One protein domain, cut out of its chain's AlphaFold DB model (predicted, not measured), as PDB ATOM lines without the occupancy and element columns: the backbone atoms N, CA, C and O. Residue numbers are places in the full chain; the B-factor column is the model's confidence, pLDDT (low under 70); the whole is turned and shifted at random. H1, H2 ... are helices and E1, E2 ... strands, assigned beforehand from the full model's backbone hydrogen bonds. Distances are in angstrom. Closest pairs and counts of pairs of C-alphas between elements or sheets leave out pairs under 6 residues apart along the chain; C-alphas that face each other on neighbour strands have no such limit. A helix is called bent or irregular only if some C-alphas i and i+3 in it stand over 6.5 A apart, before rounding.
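This is residues 2 to 96 of the 485 residues of the protein "G_PROTEIN_RECEP_F2_4 domain-containing protein" of Linnemannia elongata AG-77 (UniProt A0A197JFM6). A narrow hairpin of two strands, E1 and E2, extends the long axis beyond one end of a pair of helices, H1 and H2, which pack on each other at a steep tilt. A long stretch with no named element, residues 60 to 96, folds back from the far end of H2, runs past the helices toward the hairpin and turns near its base. The printed part has 95 residues, with two named helices and two named strands in the order H1, E1, E2, H2; the sheet's order is E1 - E2, antiparallel. The class is mixed, helices and strands, with under half of the residues in named elements. The whole is only just compact, close to loose, with a radius of gyration of the C-alphas of 14.8 A, and elongated, spanning 50 by 26 by 25 A.

The sheet is made of E1, residues 26 to 29, 10.1 A from first to last C-alpha, and E2, residues 36 to 39, 9.5 A. H1, residues 11 to 23, is 17.8 A long and begins with C-alpha 11 at (25.864, 4.633, -123.807). H2, residues 43 to 59, is the longest helix at 24.5 A and ends with C-alpha 59 at (19.432, 5.896, -134.995). H2 is irregular, with C-alphas 52 and 55 lying 7.6 A apart, and has a kink of 48 degrees near residue 53.

E1 and E2 form a hairpin, antiparallel with 146 degrees between their directions. The C-alphas of Pro 27 and Val 38, which face each other, are 4.4 A apart. Across the pair N 28 and O 37, at 2.7 A, and N 39 and O 26, at 2.8 A, are within hydrogen-bond range. H1 and H2 touch, their closest C-alphas being those of Cys 11 and Cys 53 at 4.7 A. Their lines stand at a steep tilt of 49 degrees, opposite ways, the line of H2 being a rough one. H1 is apart from E2, and E1 is apart from H2. In H1 every O i to N i+4 pair is within hydrogen-bond range; in H2, 11 of 13 are.

The two C-alphas farthest apart, those of Gly 33 and Leu 59, are 50.7 A from each other. The printed part has no cut. The links H1 to E1 and E2 to H2 are tight, and E1 to E2 is short; none is long. The C-alphas of residues 60 to 96 lie 7 to 21 A from the mean of all C-alphas. The mean pLDDT of the printed part is 76.0, and the model's confidence is under 70 at residues 2 to 10, 30 to 36, 89 to 91 and 94 to 96.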
ATOM      1  N   GLU A   2      17.903  23.654-126.410       26.17
ATOM      2  CA  GLU A   2      18.447  22.478-127.093       26.17
ATOM      3  C   GLU A   2      17.867  21.239-126.409       26.17
ATOM      4  O   GLU A   2      17.875  21.179-125.176       26.17
ATOM      5  N   PRO A   3      17.326  20.267-127.157       30.69
ATOM      6  CA  PRO A   3      16.969  18.993-126.576       30.69
ATOM      7  C   PRO A   3      18.281  18.281-126.242       30.69
ATOM      8  O   PRO A   3      18.986  17.810-127.132       30.69
ATOM      9  N   SER A   4      18.634  18.217-124.958       35.84
ATOM     10  CA  SER A   4      19.628  17.259-124.490       35.84
ATOM     11  C   SER A   4      19.086  15.869-124.821       35.84
ATOM     12  O   SER A   4      18.178  15.372-124.152       35.84
ATOM     13  N   ALA A   5      19.578  15.275-125.906       43.25
ATOM     14  CA  ALA A   5      19.322  13.884-126.225       43.25
ATOM     15  C   ALA A   5      19.914  13.046-125.085       43.25
ATOM     16  O   ALA A   5      21.118  12.802-125.038       43.25
ATOM     17  N   ASN A   6      19.076  12.678-124.117       52.69
ATOM     18  CA  ASN A   6      19.453  11.777-123.039       52.69
ATOM     19  C   ASN A   6      19.756  10.417-123.674       52.69
ATOM     20  O   ASN A   6      18.846   9.652-123.994       52.69
ATOM     21  N   LEU A   7      21.039  10.146-123.918       58.72
ATOM     22  CA  LEU A   7      21.505   8.834-124.348       58.72
ATOM     23  C   LEU A   7      21.087   7.796-123.283       58.72
ATOM     24  O   LEU A   7      21.235   8.073-122.091       58.72
ATOM     25  N   PRO A   8      20.580   6.611-123.672       60.81
ATOM     26  CA  PRO A   8      20.270   5.538-122.725       60.81
ATOM     27  C   PRO A   8      21.526   5.101-121.959       60.81
ATOM     28  O   PRO A   8      22.629   5.129-122.515       60.81
ATOM     29  N   ASP A   9      21.373   4.682-120.700       58.09
ATOM     30  CA  ASP A   9      22.505   4.501-119.783       58.09
ATOM     31  C   ASP A   9      23.160   3.106-119.780       58.09
ATOM     32  O   ASP A   9      23.452   2.552-118.729       58.09
ATOM     33  N   PRO A  10      23.575   2.597-120.948       68.25
ATOM     34  CA  PRO A  10      24.986   2.194-121.029       68.25
ATOM     35  C   PRO A  10      25.813   3.139-121.888       68.25
ATOM     36  O   PRO A  10      27.022   3.269-121.707       68.25
ATOM     37  N   CYS A  11      25.172   3.793-122.853       78.06
ATOM     38  CA  CYS A  11      25.864   4.633-123.807       78.06
ATOM     39  C   CYS A  11      26.317   5.935-123.152       78.06
ATOM     40  O   CYS A  11      27.469   6.327-123.314       78.06
ATOM     41  N   ASN A  12      25.442   6.579-122.378       77.25
ATOM     42  CA  ASN A  12      25.772   7.840-121.723       77.25
ATOM     43  C   ASN A  12      26.972   7.688-120.775       77.25
ATOM     44  O   ASN A  12      27.962   8.407-120.900       77.25
ATOM     45  N   SER A  13      26.940   6.696-119.883       70.75
ATOM     46  CA  SER A  13      28.047   6.421-118.965       70.75
ATOM     47  C   SER A  13      29.341   6.007-119.675       70.75
ATOM     48  O   SER A  13      30.413   6.492-119.301       70.75
ATOM     49  N   ALA A  14      29.281   5.165-120.713       77.19
ATOM     50  CA  ALA A  14      30.460   4.807-121.507       77.19
ATOM     51  C   ALA A  14      31.058   6.029-122.225       77.19
ATOM     52  O   ALA A  14      32.265   6.271-122.142       77.19
ATOM     53  N   TYR A  15      30.210   6.829-122.878       83.06
ATOM     54  CA  TYR A  15      30.609   8.030-123.605       83.06
ATOM     55  C   TYR A  15      31.211   9.082-122.671       83.06
ATOM     56  O   TYR A  15      32.290   9.599-122.952       83.06
ATOM     57  N   LEU A  16      30.584   9.347-121.519       78.50
ATOM     58  CA  LEU A  16      31.101  10.275-120.510       78.50
ATOM     59  C   LEU A  16      32.455   9.822-119.959       78.50
ATOM     60  O   LEU A  16      33.375  10.632-119.855       78.50
ATOM     61  N   ARG A  17      32.625   8.529-119.650       75.12
ATOM     62  CA  ARG A  17      33.918   7.991-119.190       75.12
ATOM     63  C   ARG A  17      35.007   8.186-120.242       75.12
ATOM     64  O   ARG A  17      36.106   8.631-119.907       75.12
ATOM     65  N   HIS A  18      34.703   7.896-121.503       83.75
ATOM     66  CA  HIS A  18      35.628   8.114-122.605       83.75
ATOM     67  C   HIS A  18      35.969   9.596-122.776       83.75
ATOM     68  O   HIS A  18      37.143   9.958-122.672       83.75
ATOM     69  N   ALA A  19      34.963  10.453-122.946       84.69
ATOM     70  CA  ALA A  19      35.125  11.887-123.156       84.69
ATOM     71  C   ALA A  19      35.929  12.545-122.025       84.69
ATOM     72  O   ALA A  19      36.893  13.261-122.294       84.69
ATOM     73  N   CYS A  20      35.619  12.231-120.763       79.88
ATOM     74  CA  CYS A  20      36.373  12.731-119.615       79.88
ATOM     75  C   CYS A  20      37.820  12.221-119.604       79.88
ATOM     76  O   CYS A  20      38.734  12.997-119.342       79.88
ATOM     77  N   SER A  21      38.057  10.942-119.922       78.38
ATOM     78  CA  SER A  21      39.418  10.379-119.950       78.38
ATOM     79  C   SER A  21      40.304  10.954-121.065       78.38
ATOM     80  O   SER A  21      41.526  10.997-120.906       78.38
ATOM     81  N   VAL A  22      39.692  11.404-122.168       83.25
ATOM     82  CA  VAL A  22      40.356  12.085-123.292       83.25
ATOM     83  C   VAL A  22      40.605  13.559-122.969       83.25
ATOM     84  O   VAL A  22      41.708  14.054-123.189       83.25
ATOM     85  N   ALA A  23      39.604  14.259-122.429       83.25
ATOM     86  CA  ALA A  23      39.685  15.689-122.134       83.25
ATOM     87  C   ALA A  23      40.588  16.009-120.930       83.25
ATOM     88  O   ALA A  23      41.264  17.040-120.926       83.25
ATOM     89  N   TYR A  24      40.622  15.124-119.929       80.12
ATOM     90  CA  TYR A  24      41.347  15.314-118.671       80.12
ATOM     91  C   TYR A  24      42.382  14.201-118.460       80.12
ATOM     92  O   TYR A  24      42.148  13.268-117.684       80.12
ATOM     93  N   PRO A  25      43.533  14.261-119.153       79.12
ATOM     94  CA  PRO A  25      44.571  13.254-119.007       79.12
ATOM     95  C   PRO A  25      45.252  13.351-117.633       79.12
ATOM     96  O   PRO A  25      45.379  14.430-117.049       79.12
ATOM     97  N   ARG A  26      45.698  12.210-117.096       77.88
ATOM     98  CA  ARG A  26      46.209  12.105-115.723       77.88
ATOM     99  C   ARG A  26      47.738  12.211-115.689       77.88
ATOM    100  O   ARG A  26      48.397  11.325-116.229       77.88
ATOM    101  N   PRO A  27      48.330  13.202-115.004       76.56
ATOM    102  CA  PRO A  27      49.771  13.236-114.784       76.56
ATOM    103  C   PRO A  27      50.191  12.195-113.733       76.56
ATOM    104  O   PRO A  27      49.532  12.018-112.706       76.56
ATOM    105  N   VAL A  28      51.305  11.509-113.979       73.38
ATOM    106  CA  VAL A  28      51.925  10.518-113.094       73.38
ATOM    107  C   VAL A  28      53.416  10.827-112.992       73.38
ATOM    108  O   VAL A  28      54.100  10.965-114.003       73.38
ATOM    109  N   SER A  29      53.927  10.960-111.767       71.12
ATOM    110  CA  SER A  29      55.357  11.201-111.526       71.12
ATOM    111  C   SER A  29      56.182   9.992-111.973       71.12
ATOM    112  O   SER A  29      55.857   8.858-111.619       71.12
ATOM    113  N   SER A  30      57.253  10.222-112.741       61.88
ATOM    114  CA  SER A  30      58.121   9.152-113.255       61.88
ATOM    115  C   SER A  30      59.190   8.686-112.252       61.88
ATOM    116  O   SER A  30      60.082   7.928-112.623       61.88
ATOM    117  N   GLY A  31      59.141   9.146-110.995       58.47
ATOM    118  CA  GLY A  31      60.052   8.723-109.919       58.47
ATOM    119  C   GLY A  31      61.492   9.253-110.009       58.47
ATOM    120  O   GLY A  31      62.258   9.070-109.069       58.47
ATOM    121  N   TYR A  32      61.858   9.950-111.089       45.47
ATOM    122  CA  TYR A  32      63.164  10.592-111.283       45.47
ATOM    123  C   TYR A  32      62.978  12.070-111.661       45.47
ATOM    124  O   TYR A  32      62.565  12.385-112.778       45.47
ATOM    125  N   GLY A  33      63.307  12.979-110.737       64.06
ATOM    126  CA  GLY A  33      63.240  14.433-110.942       64.06
ATOM    127  C   GLY A  33      61.818  15.004-111.074       64.06
ATOM    128  O   GLY A  33      60.838  14.355-110.722       64.06
ATOM    129  N   ASN A  34      61.705  16.228-111.607       65.31
ATOM    130  CA  ASN A  34      60.430  16.921-111.877       65.31
ATOM    131  C   ASN A  34      59.756  16.461-113.191       65.31
ATOM    132  O   ASN A  34      59.050  17.241-113.830       65.31
ATOM    133  N   ASN A  35      59.995  15.220-113.626       66.00
ATOM    134  CA  ASN A  35      59.419  14.679-114.853       66.00
ATOM    135  C   ASN A  35      58.069  13.999-114.570       66.00
ATOM    136  O   ASN A  35      57.928  13.185-113.655       66.00
ATOM    137  N   TYR A  36      57.071  14.338-115.386       66.62
ATOM    138  CA  TYR A  36      55.713  13.808-115.301       66.62
ATOM    139  C   TYR A  36      55.357  13.117-116.616       66.62
ATOM    140  O   TYR A  36      55.443  13.726-117.680       66.62
ATOM    141  N   ASN A  37      54.912  11.865-116.537       75.06
ATOM    142  CA  ASN A  37      54.275  11.174-117.650       75.06
ATOM    143  C   ASN A  37      52.778  11.461-117.627       75.06
ATOM    144  O   ASN A  37      52.138  11.384-116.581       75.06
ATOM    145  N   VAL A  38      52.202  11.771-118.781       78.12
ATOM    146  CA  VAL A  38      50.767  12.027-118.911       78.12
ATOM    147  C   VAL A  38      50.096  10.768-119.452       78.12
ATOM    148  O   VAL A  38      50.418  10.300-120.541       78.12
ATOM    149  N   LEU A  39      49.176  10.203-118.675       81.62
ATOM    150  CA  LEU A  39      48.355   9.072-119.089       81.62
ATOM    151  C   LEU A  39      47.107   9.585-119.808       81.62
ATOM    152  O   LEU A  39      46.388  10.440-119.288       81.62
ATOM    153  N   PHE A  40      46.830   9.019-120.979       84.44
ATOM    154  CA  PHE A  40      45.662   9.341-121.803       84.44
ATOM    155  C   PHE A  40      44.647   8.195-121.778       84.44
ATOM    156  O   PHE A  40      44.915   7.136-121.213       84.44
ATOM    157  N   ALA A  41      43.465   8.416-122.352       84.31
ATOM    158  CA  ALA A  41      42.366   7.455-122.362       84.31
ATOM    159  C   ALA A  41      42.786   6.030-122.774       84.31
ATOM    160  O   ALA A  41      43.600   5.819-123.677       84.31
ATOM    161  N   CYS A  42      42.188   5.037-122.119       85.75
ATOM    162  CA  CYS A  42      42.413   3.627-122.429       85.75
ATOM    163  C   CYS A  42      41.702   3.203-123.715       85.75
ATOM    164  O   CYS A  42      40.593   3.664-124.007       85.75
ATOM    165  N   LYS A  43      42.285   2.231-124.422       86.81
ATOM    166  CA  LYS A  43      41.646   1.603-125.587       86.81
ATOM    167  C   LYS A  43      40.315   0.935-125.224       86.81
ATOM    168  O   LYS A  43      39.364   1.043-125.989       86.81
ATOM    169  N   SER A  44      40.219   0.320-124.044       82.50
ATOM    170  CA  SER A  44      38.979  -0.282-123.528       82.50
ATOM    171  C   SER A  44      37.856   0.738-123.324       82.50
ATOM    172  O   SER A  44      36.712   0.464-123.669       82.50
ATOM    173  N   SER A  45      38.184   1.933-122.818       82.38
ATOM    174  CA  SER A  45      37.232   3.033-122.624       82.38
ATOM    175  C   SER A  45      36.656   3.486-123.964       82.38
ATOM    176  O   SER A  45      35.448   3.634-124.101       82.38
ATOM    177  N   CYS A  46      37.513   3.620-124.980       88.06
ATOM    178  CA  CYS A  46      37.086   3.914-126.345       88.06
ATOM    179  C   CYS A  46      36.202   2.804-126.938       88.06
ATOM    180  O   CYS A  46      35.118   3.086-127.446       88.06
ATOM    181  N   GLN A  47      36.628   1.542-126.823       88.38
ATOM    182  CA  GLN A  47      35.879   0.409-127.366       88.38
ATOM    183  C   GLN A  47      34.498   0.271-126.707       88.38
ATOM    184  O   GLN A  47      33.514   0.039-127.397       88.38
ATOM    185  N   SER A  48      34.398   0.531-125.400       83.81
ATOM    186  CA  SER A  48      33.127   0.509-124.671       83.81
ATOM    187  C   SER A  48      32.106   1.512-125.215       83.81
ATOM    188  O   SER A  48      30.910   1.229-125.150       83.81
ATOM    189  N   VAL A  49      32.546   2.663-125.746       87.12
ATOM    190  CA  VAL A  49      31.651   3.614-126.426       87.12
ATOM    191  C   VAL A  49      31.129   3.011-127.715       87.12
ATOM    192  O   VAL A  49      29.926   3.026-127.933       87.12
ATOM    193  N   ILE A  50      32.000   2.445-128.553       89.44
ATOM    194  CA  ILE A  50      31.572   1.786-129.794       89.44
ATOM    195  C   ILE A  50      30.549   0.692-129.464       89.44
ATOM    196  O   ILE A  50      29.453   0.687-130.023       89.44
ATOM    197  N   ASP A  51      30.853  -0.165-128.497       85.38
ATOM    198  CA  ASP A  51      30.003  -1.303-128.149       85.38
ATOM    199  C   ASP A  51      28.636  -0.859-127.592       85.38
ATOM    200  O   ASP A  51      27.610  -1.454-127.915       85.38
ATOM    201  N   SER A  52      28.600   0.216-126.793       81.69
ATOM    202  CA  SER A  52      27.387   0.654-126.078       81.69
ATOM    203  C   SER A  52      26.568   1.715-126.821       81.69
ATOM    204  O   SER A  52      25.371   1.852-126.577       81.69
ATOM    205  N   CYS A  53      27.192   2.492-127.712       85.69
ATOM    206  CA  CYS A  53      26.585   3.669-128.338       85.69
ATOM    207  C   CYS A  53      26.288   3.525-129.829       85.69
ATOM    208  O   CYS A  53      25.485   4.310-130.333       85.69
ATOM    209  N   THR A  54      26.878   2.556-130.541       87.44
ATOM    210  CA  THR A  54      26.763   2.480-132.012       87.44
ATOM    211  C   THR A  54      25.310   2.496-132.490       87.44
ATOM    212  O   THR A  54      24.963   3.308-133.343       87.44
ATOM    213  N   ALA A  55      24.438   1.675-131.897       82.50
ATOM    214  CA  ALA A  55      23.026   1.618-132.279       82.50
ATOM    215  C   ALA A  55      22.288   2.954-132.050       82.50
ATOM    216  O   ALA A  55      21.511   3.384-132.900       82.50
ATOM    217  N   ASN A  56      22.572   3.644-130.939       82.38
ATOM    218  CA  ASN A  56      21.932   4.920-130.600       82.38
ATOM    219  C   ASN A  56      22.375   6.043-131.546       82.38
ATOM    220  O   ASN A  56      21.548   6.799-132.045       82.38
ATOM    221  N   PHE A  57      23.675   6.134-131.833       83.50
ATOM    222  CA  PHE A  57      24.209   7.165-132.726       83.50
ATOM    223  C   PHE A  57      23.848   6.905-134.194       83.50
ATOM    224  O   PHE A  57      23.643   7.862-134.936       83.50
ATOM    225  N   GLN A  58      23.690   5.642-134.610       86.44
ATOM    226  CA  GLN A  58      23.123   5.298-135.920       86.44
ATOM    227  C   GLN A  58      21.661   5.738-136.041       86.44
ATOM    228  O   GLN A  58      21.298   6.355-137.039       86.44
ATOM    229  N   LEU A  59      20.839   5.485-135.015       83.31
ATOM    230  CA  LEU A  59      19.432   5.896-134.995       83.31
ATOM    231  C   LEU A  59      19.268   7.424-135.074       83.31
ATOM    232  O   LEU A  59      18.337   7.913-135.707       83.31
ATOM    233  N   LEU A  60      20.183   8.170-134.451       85.19
ATOM    234  CA  LEU A  60      20.187   9.635-134.447       85.19
ATOM    235  C   LEU A  60      20.878  10.256-135.676       85.19
ATOM    236  O   LEU A  60      20.884  11.477-135.806       85.19
ATOM    237  N   GLY A  61      21.472   9.453-136.570       85.06
ATOM    238  CA  GLY A  61      22.235   9.950-137.724       85.06
ATOM    239  C   GLY A  61      23.534  10.678-137.346       85.06
ATOM    240  O   GLY A  61      24.023  11.501-138.109       85.06
ATOM    241  N   MET A  62      24.088  10.394-136.165       86.56
ATOM    242  CA  MET A  62      25.245  11.078-135.571       86.56
ATOM    243  C   MET A  62      26.493  10.182-135.537       86.56
ATOM    244  O   MET A  62      27.327  10.307-134.644       86.56
ATOM    245  N   THR A  63      26.649   9.250-136.479       84.44
ATOM    246  CA  THR A  63      27.752   8.268-136.475       84.44
ATOM    247  C   THR A  63      29.147   8.895-136.456       84.44
ATOM    248  O   THR A  63      30.072   8.275-135.942       84.44
ATOM    249  N   ASP A  64      29.284  10.135-136.930       84.69
ATOM    250  CA  ASP A  64      30.541  10.895-136.924       84.69
ATOM    251  C   ASP A  64      31.023  11.277-135.513       84.69
ATOM    252  O   ASP A  64      32.183  11.638-135.328       84.69
ATOM    253  N   MET A  65      30.150  11.189-134.502       83.06
ATOM    254  CA  MET A  65      30.510  11.424-133.099       83.06
ATOM    255  C   MET A  65      31.016  10.166-132.378       83.06
ATOM    256  O   MET A  65      31.428  10.254-131.219       83.06
ATOM    257  N   LEU A  66      30.993   8.992-133.023       86.31
ATOM    258  CA  LEU A  66      31.592   7.786-132.449       86.31
ATOM    259  C   LEU A  66      33.127   7.893-132.487       86.31
ATOM    260  O   LEU A  66      33.699   8.286-133.506       86.31
ATOM    261  N   PRO A  67      33.827   7.530-131.400       88.56
ATOM    262  CA  PRO A  67      35.276   7.653-131.350       88.56
ATOM    263  C   PRO A  67      35.963   6.602-132.232       88.56
ATOM    264  O   PRO A  67      35.533   5.453-132.313       88.56
ATOM    265  N   ASN A  68      37.086   6.974-132.852       89.31
ATOM    266  CA  ASN A  68      37.926   6.041-133.603       89.31
ATOM    267  C   ASN A  68      39.053   5.490-132.717       89.31
ATOM    268  O   ASN A  68      40.098   6.116-132.556       89.31
ATOM    269  N   CYS A  69      38.858   4.284-132.186       87.88
ATOM    270  CA  CYS A  69      39.808   3.644-131.269       87.88
ATOM    271  C   CYS A  69      41.093   3.120-131.930       87.88
ATOM    272  O   CYS A  69      41.981   2.634-131.226       87.88
ATOM    273  N   ALA A  70      41.184   3.171-133.263       86.81
ATOM    274  CA  ALA A  70      42.392   2.852-134.024       86.81
ATOM    275  C   ALA A  70      43.222   4.101-134.374       86.81
ATOM    276  O   ALA A  70      44.363   3.964-134.812       86.81
ATOM    277  N   ALA A  71      42.658   5.299-134.192       87.81
ATOM    278  CA  ALA A  71      43.356   6.562-134.380       87.81
ATOM    279  C   ALA A  71      44.014   7.039-133.076       87.81
ATOM    280  O   ALA A  71      43.717   6.552-131.983       87.81
ATOM    281  N   ALA A  72      44.901   8.028-133.199       86.62
ATOM    282  CA  ALA A  72      45.457   8.708-132.039       86.62
ATOM    283  C   ALA A  72      44.359   9.415-131.234       86.62
ATOM    284  O   ALA A  72      43.346   9.858-131.779       86.62
ATOM    285  N   VAL A  73      44.586   9.550-129.927       85.00
ATOM    286  CA  VAL A  73      43.682  10.274-129.036       85.00
ATOM    287  C   VAL A  73      43.574  11.729-129.527       85.00
ATOM    288  O   VAL A  73      44.613  12.376-129.719       85.00
ATOM    289  N   PRO A  74      42.358  12.269-129.739       84.06
ATOM    290  CA  PRO A  74      42.180  13.612-130.285       84.06
ATOM    291  C   PRO A  74      42.904  14.691-129.474       84.06
ATOM    292  O   PRO A  74      42.936  14.641-128.244       84.06
ATOM    293  N   ASN A  75      43.441  15.702-130.161       80.94
ATOM    294  CA  ASN A  75      44.140  16.846-129.563       80.94
ATOM    295  C   ASN A  75      45.382  16.478-128.732       80.94
ATOM    296  O   ASN A  75      45.773  17.251-127.852       80.94
ATOM    297  N   THR A  76      46.008  15.325-128.996       83.56
ATOM    298  CA  THR A  76      47.254  14.943-128.316       83.56
ATOM    299  C   THR A  76      48.524  15.438-129.003       83.56
ATOM    300  O   THR A  76      49.578  15.436-128.375       83.56
ATOM    301  N   ASP A  77      48.430  15.970-130.227       82.88
ATOM    302  CA  ASP A  77      49.563  16.537-130.982       82.88
ATOM    303  C   ASP A  77      50.240  17.717-130.269       82.88
ATOM    304  O   ASP A  77      51.415  18.001-130.477       82.88
ATOM    305  N   LYS A  78      49.497  18.403-129.392       79.88
ATOM    306  CA  LYS A  78      50.001  19.520-128.580       79.88
ATOM    307  C   LYS A  78      50.878  19.083-127.401       79.88
ATOM    308  O   LYS A  78      51.453  19.945-126.738       79.88
ATOM    309  N   TYR A  79      50.941  17.785-127.091       74.25
ATOM    310  CA  TYR A  79      51.745  17.266-125.986       74.25
ATOM    311  C   TYR A  79      53.099  16.741-126.485       74.25
ATOM    312  O   TYR A  79      53.180  16.172-127.577       74.25
ATOM    313  N   PRO A  80      54.173  16.880-125.688       70.88
ATOM    314  CA  PRO A  80      55.478  16.319-126.029       70.88
ATOM    315  C   PRO A  80      55.387  14.802-126.254       70.88
ATOM    316  O   PRO A  80      54.943  14.074-125.368       70.88
ATOM    317  N   GLY A  81      55.805  14.329-127.433       72.31
ATOM    318  CA  GLY A  81      55.723  12.911-127.813       72.31
ATOM    319  C   GLY A  81      54.387  12.471-128.431       72.31
ATOM    320  O   GLY A  81      54.175  11.270-128.588       72.31
ATOM    321  N   GLY A  82      53.494  13.408-128.773       76.38
ATOM    322  CA  GLY A  82      52.286  13.137-129.556       76.38
ATOM    323  C   GLY A  82      52.545  13.012-131.069       76.38
ATOM    324  O   GLY A  82      53.620  13.402-131.536       76.38
ATOM    325  N   PRO A  83      51.570  12.498-131.848       82.44
ATOM    326  CA  PRO A  83      50.248  12.001-131.435       82.44
ATOM    327  C   PRO A  83      50.299  10.728-130.575       82.44
ATOM    328  O   PRO A  83      51.017   9.778-130.882       82.44
ATOM    329  N   VAL A  84      49.501  10.687-129.501       84.56
ATOM    330  CA  VAL A  84      49.485   9.568-128.545       84.56
ATOM    331  C   VAL A  84      48.374   8.582-128.902       84.56
ATOM    332  O   VAL A  84      47.210   8.956-129.024       84.56
ATOM    333  N   GLN A  85      48.723   7.305-129.049       85.94
ATOM    334  CA  GLN A  85      47.757   6.230-129.302       85.94
ATOM    335  C   GLN A  85      47.011   5.825-128.028       85.94
ATOM    336  O   GLN A  85      47.539   5.955-126.923       85.94
ATOM    337  N   PHE A  86      45.802   5.272-128.180       83.25
ATOM    338  CA  PHE A  86      45.091   4.653-127.061       83.25
ATOM    339  C   PHE A  86      45.942   3.542-126.429       83.25
ATOM    340  O   PHE A  86      46.379   2.602-127.094       83.25
ATOM    341  N   GLN A  87      46.171   3.657-125.124       81.38
ATOM    342  CA  GLN A  87      47.040   2.770-124.350       81.38
ATOM    343  C   GLN A  87      46.256   1.554-123.808       81.38
ATOM    344  O   GLN A  87      45.029   1.603-123.668       81.38
ATOM    345  N   GLY A  88      46.956   0.452-123.518       75.25
ATOM    346  CA  GLY A  88      46.364  -0.762-122.938       75.25
ATOM    347  C   GLY A  88      45.966  -0.595-121.465       75.25
ATOM    348  O   GLY A  88      46.494   0.269-120.763       75.25
ATOM    349  N   ASP A  89      45.041  -1.439-120.996       64.50
ATOM    350  CA  ASP A  89      44.536  -1.413-119.618       64.50
ATOM    351  C   ASP A  89      45.676  -1.667-118.619       64.50
ATOM    352  O   ASP A  89      46.215  -2.767-118.539       64.50
ATOM    353  N   GLY A  90      46.068  -0.626-117.874       63.56
ATOM    354  CA  GLY A  90      47.165  -0.662-116.893       63.56
ATOM    355  C   GLY A  90      48.245   0.403-117.105       63.56
ATOM    356  O   GLY A  90      48.954   0.744-116.163       63.56
ATOM    357  N   SER A  91      48.327   0.991-118.301       69.44
ATOM    358  CA  SER A  91      49.282   2.060-118.632       69.44
ATOM    359  C   SER A  91      48.593   3.324-119.149       69.44
ATOM    360  O   SER A  91      49.206   4.075-119.894       69.44
ATOM    361  N   CYS A  92      47.316   3.518-118.809       74.75
ATOM    362  CA  CYS A  92      46.416   4.529-119.364       74.75
ATOM    363  C   CYS A  92      45.575   5.194-118.263       74.75
ATOM    364  O   CYS A  92      45.466   4.686-117.143       74.75
ATOM    365  N   ASN A  93      44.946   6.323-118.583       72.88
ATOM    366  CA  ASN A  93      43.963   6.993-117.742       72.88
ATOM    367  C   ASN A  93      42.647   6.204-117.754       72.88
ATOM    368  O   ASN A  93      41.688   6.553-118.445       72.88
ATOM    369  N   SER A  94      42.630   5.095-117.014       67.19
ATOM    370  CA  SER A  94      41.395   4.385-116.697       67.19
ATOM    371  C   SER A  94      40.722   5.113-115.543       67.19
ATOM    372  O   SER A  94      41.268   5.203-114.439       67.19
ATOM    373  N   LEU A  95      39.522   5.637-115.787       58.34
ATOM    374  CA  LEU A  95      38.636   5.973-114.682       58.34
ATOM    375  C   LEU A  95      38.378   4.663-113.911       58.34
ATOM    376  O   LEU A  95      38.025   3.657-114.537       58.34
ATOM    377  N   PRO A  96      38.641   4.617-112.592       54.78
ATOM    378  CA  PRO A  96      38.513   3.392-111.810       54.78
ATOM    379  C   PRO A  96      37.097   2.822-111.935       54.78
ATOM    380  O   PRO A  96      36.124   3.571-111.898       54.78
TER     381      PRO A  96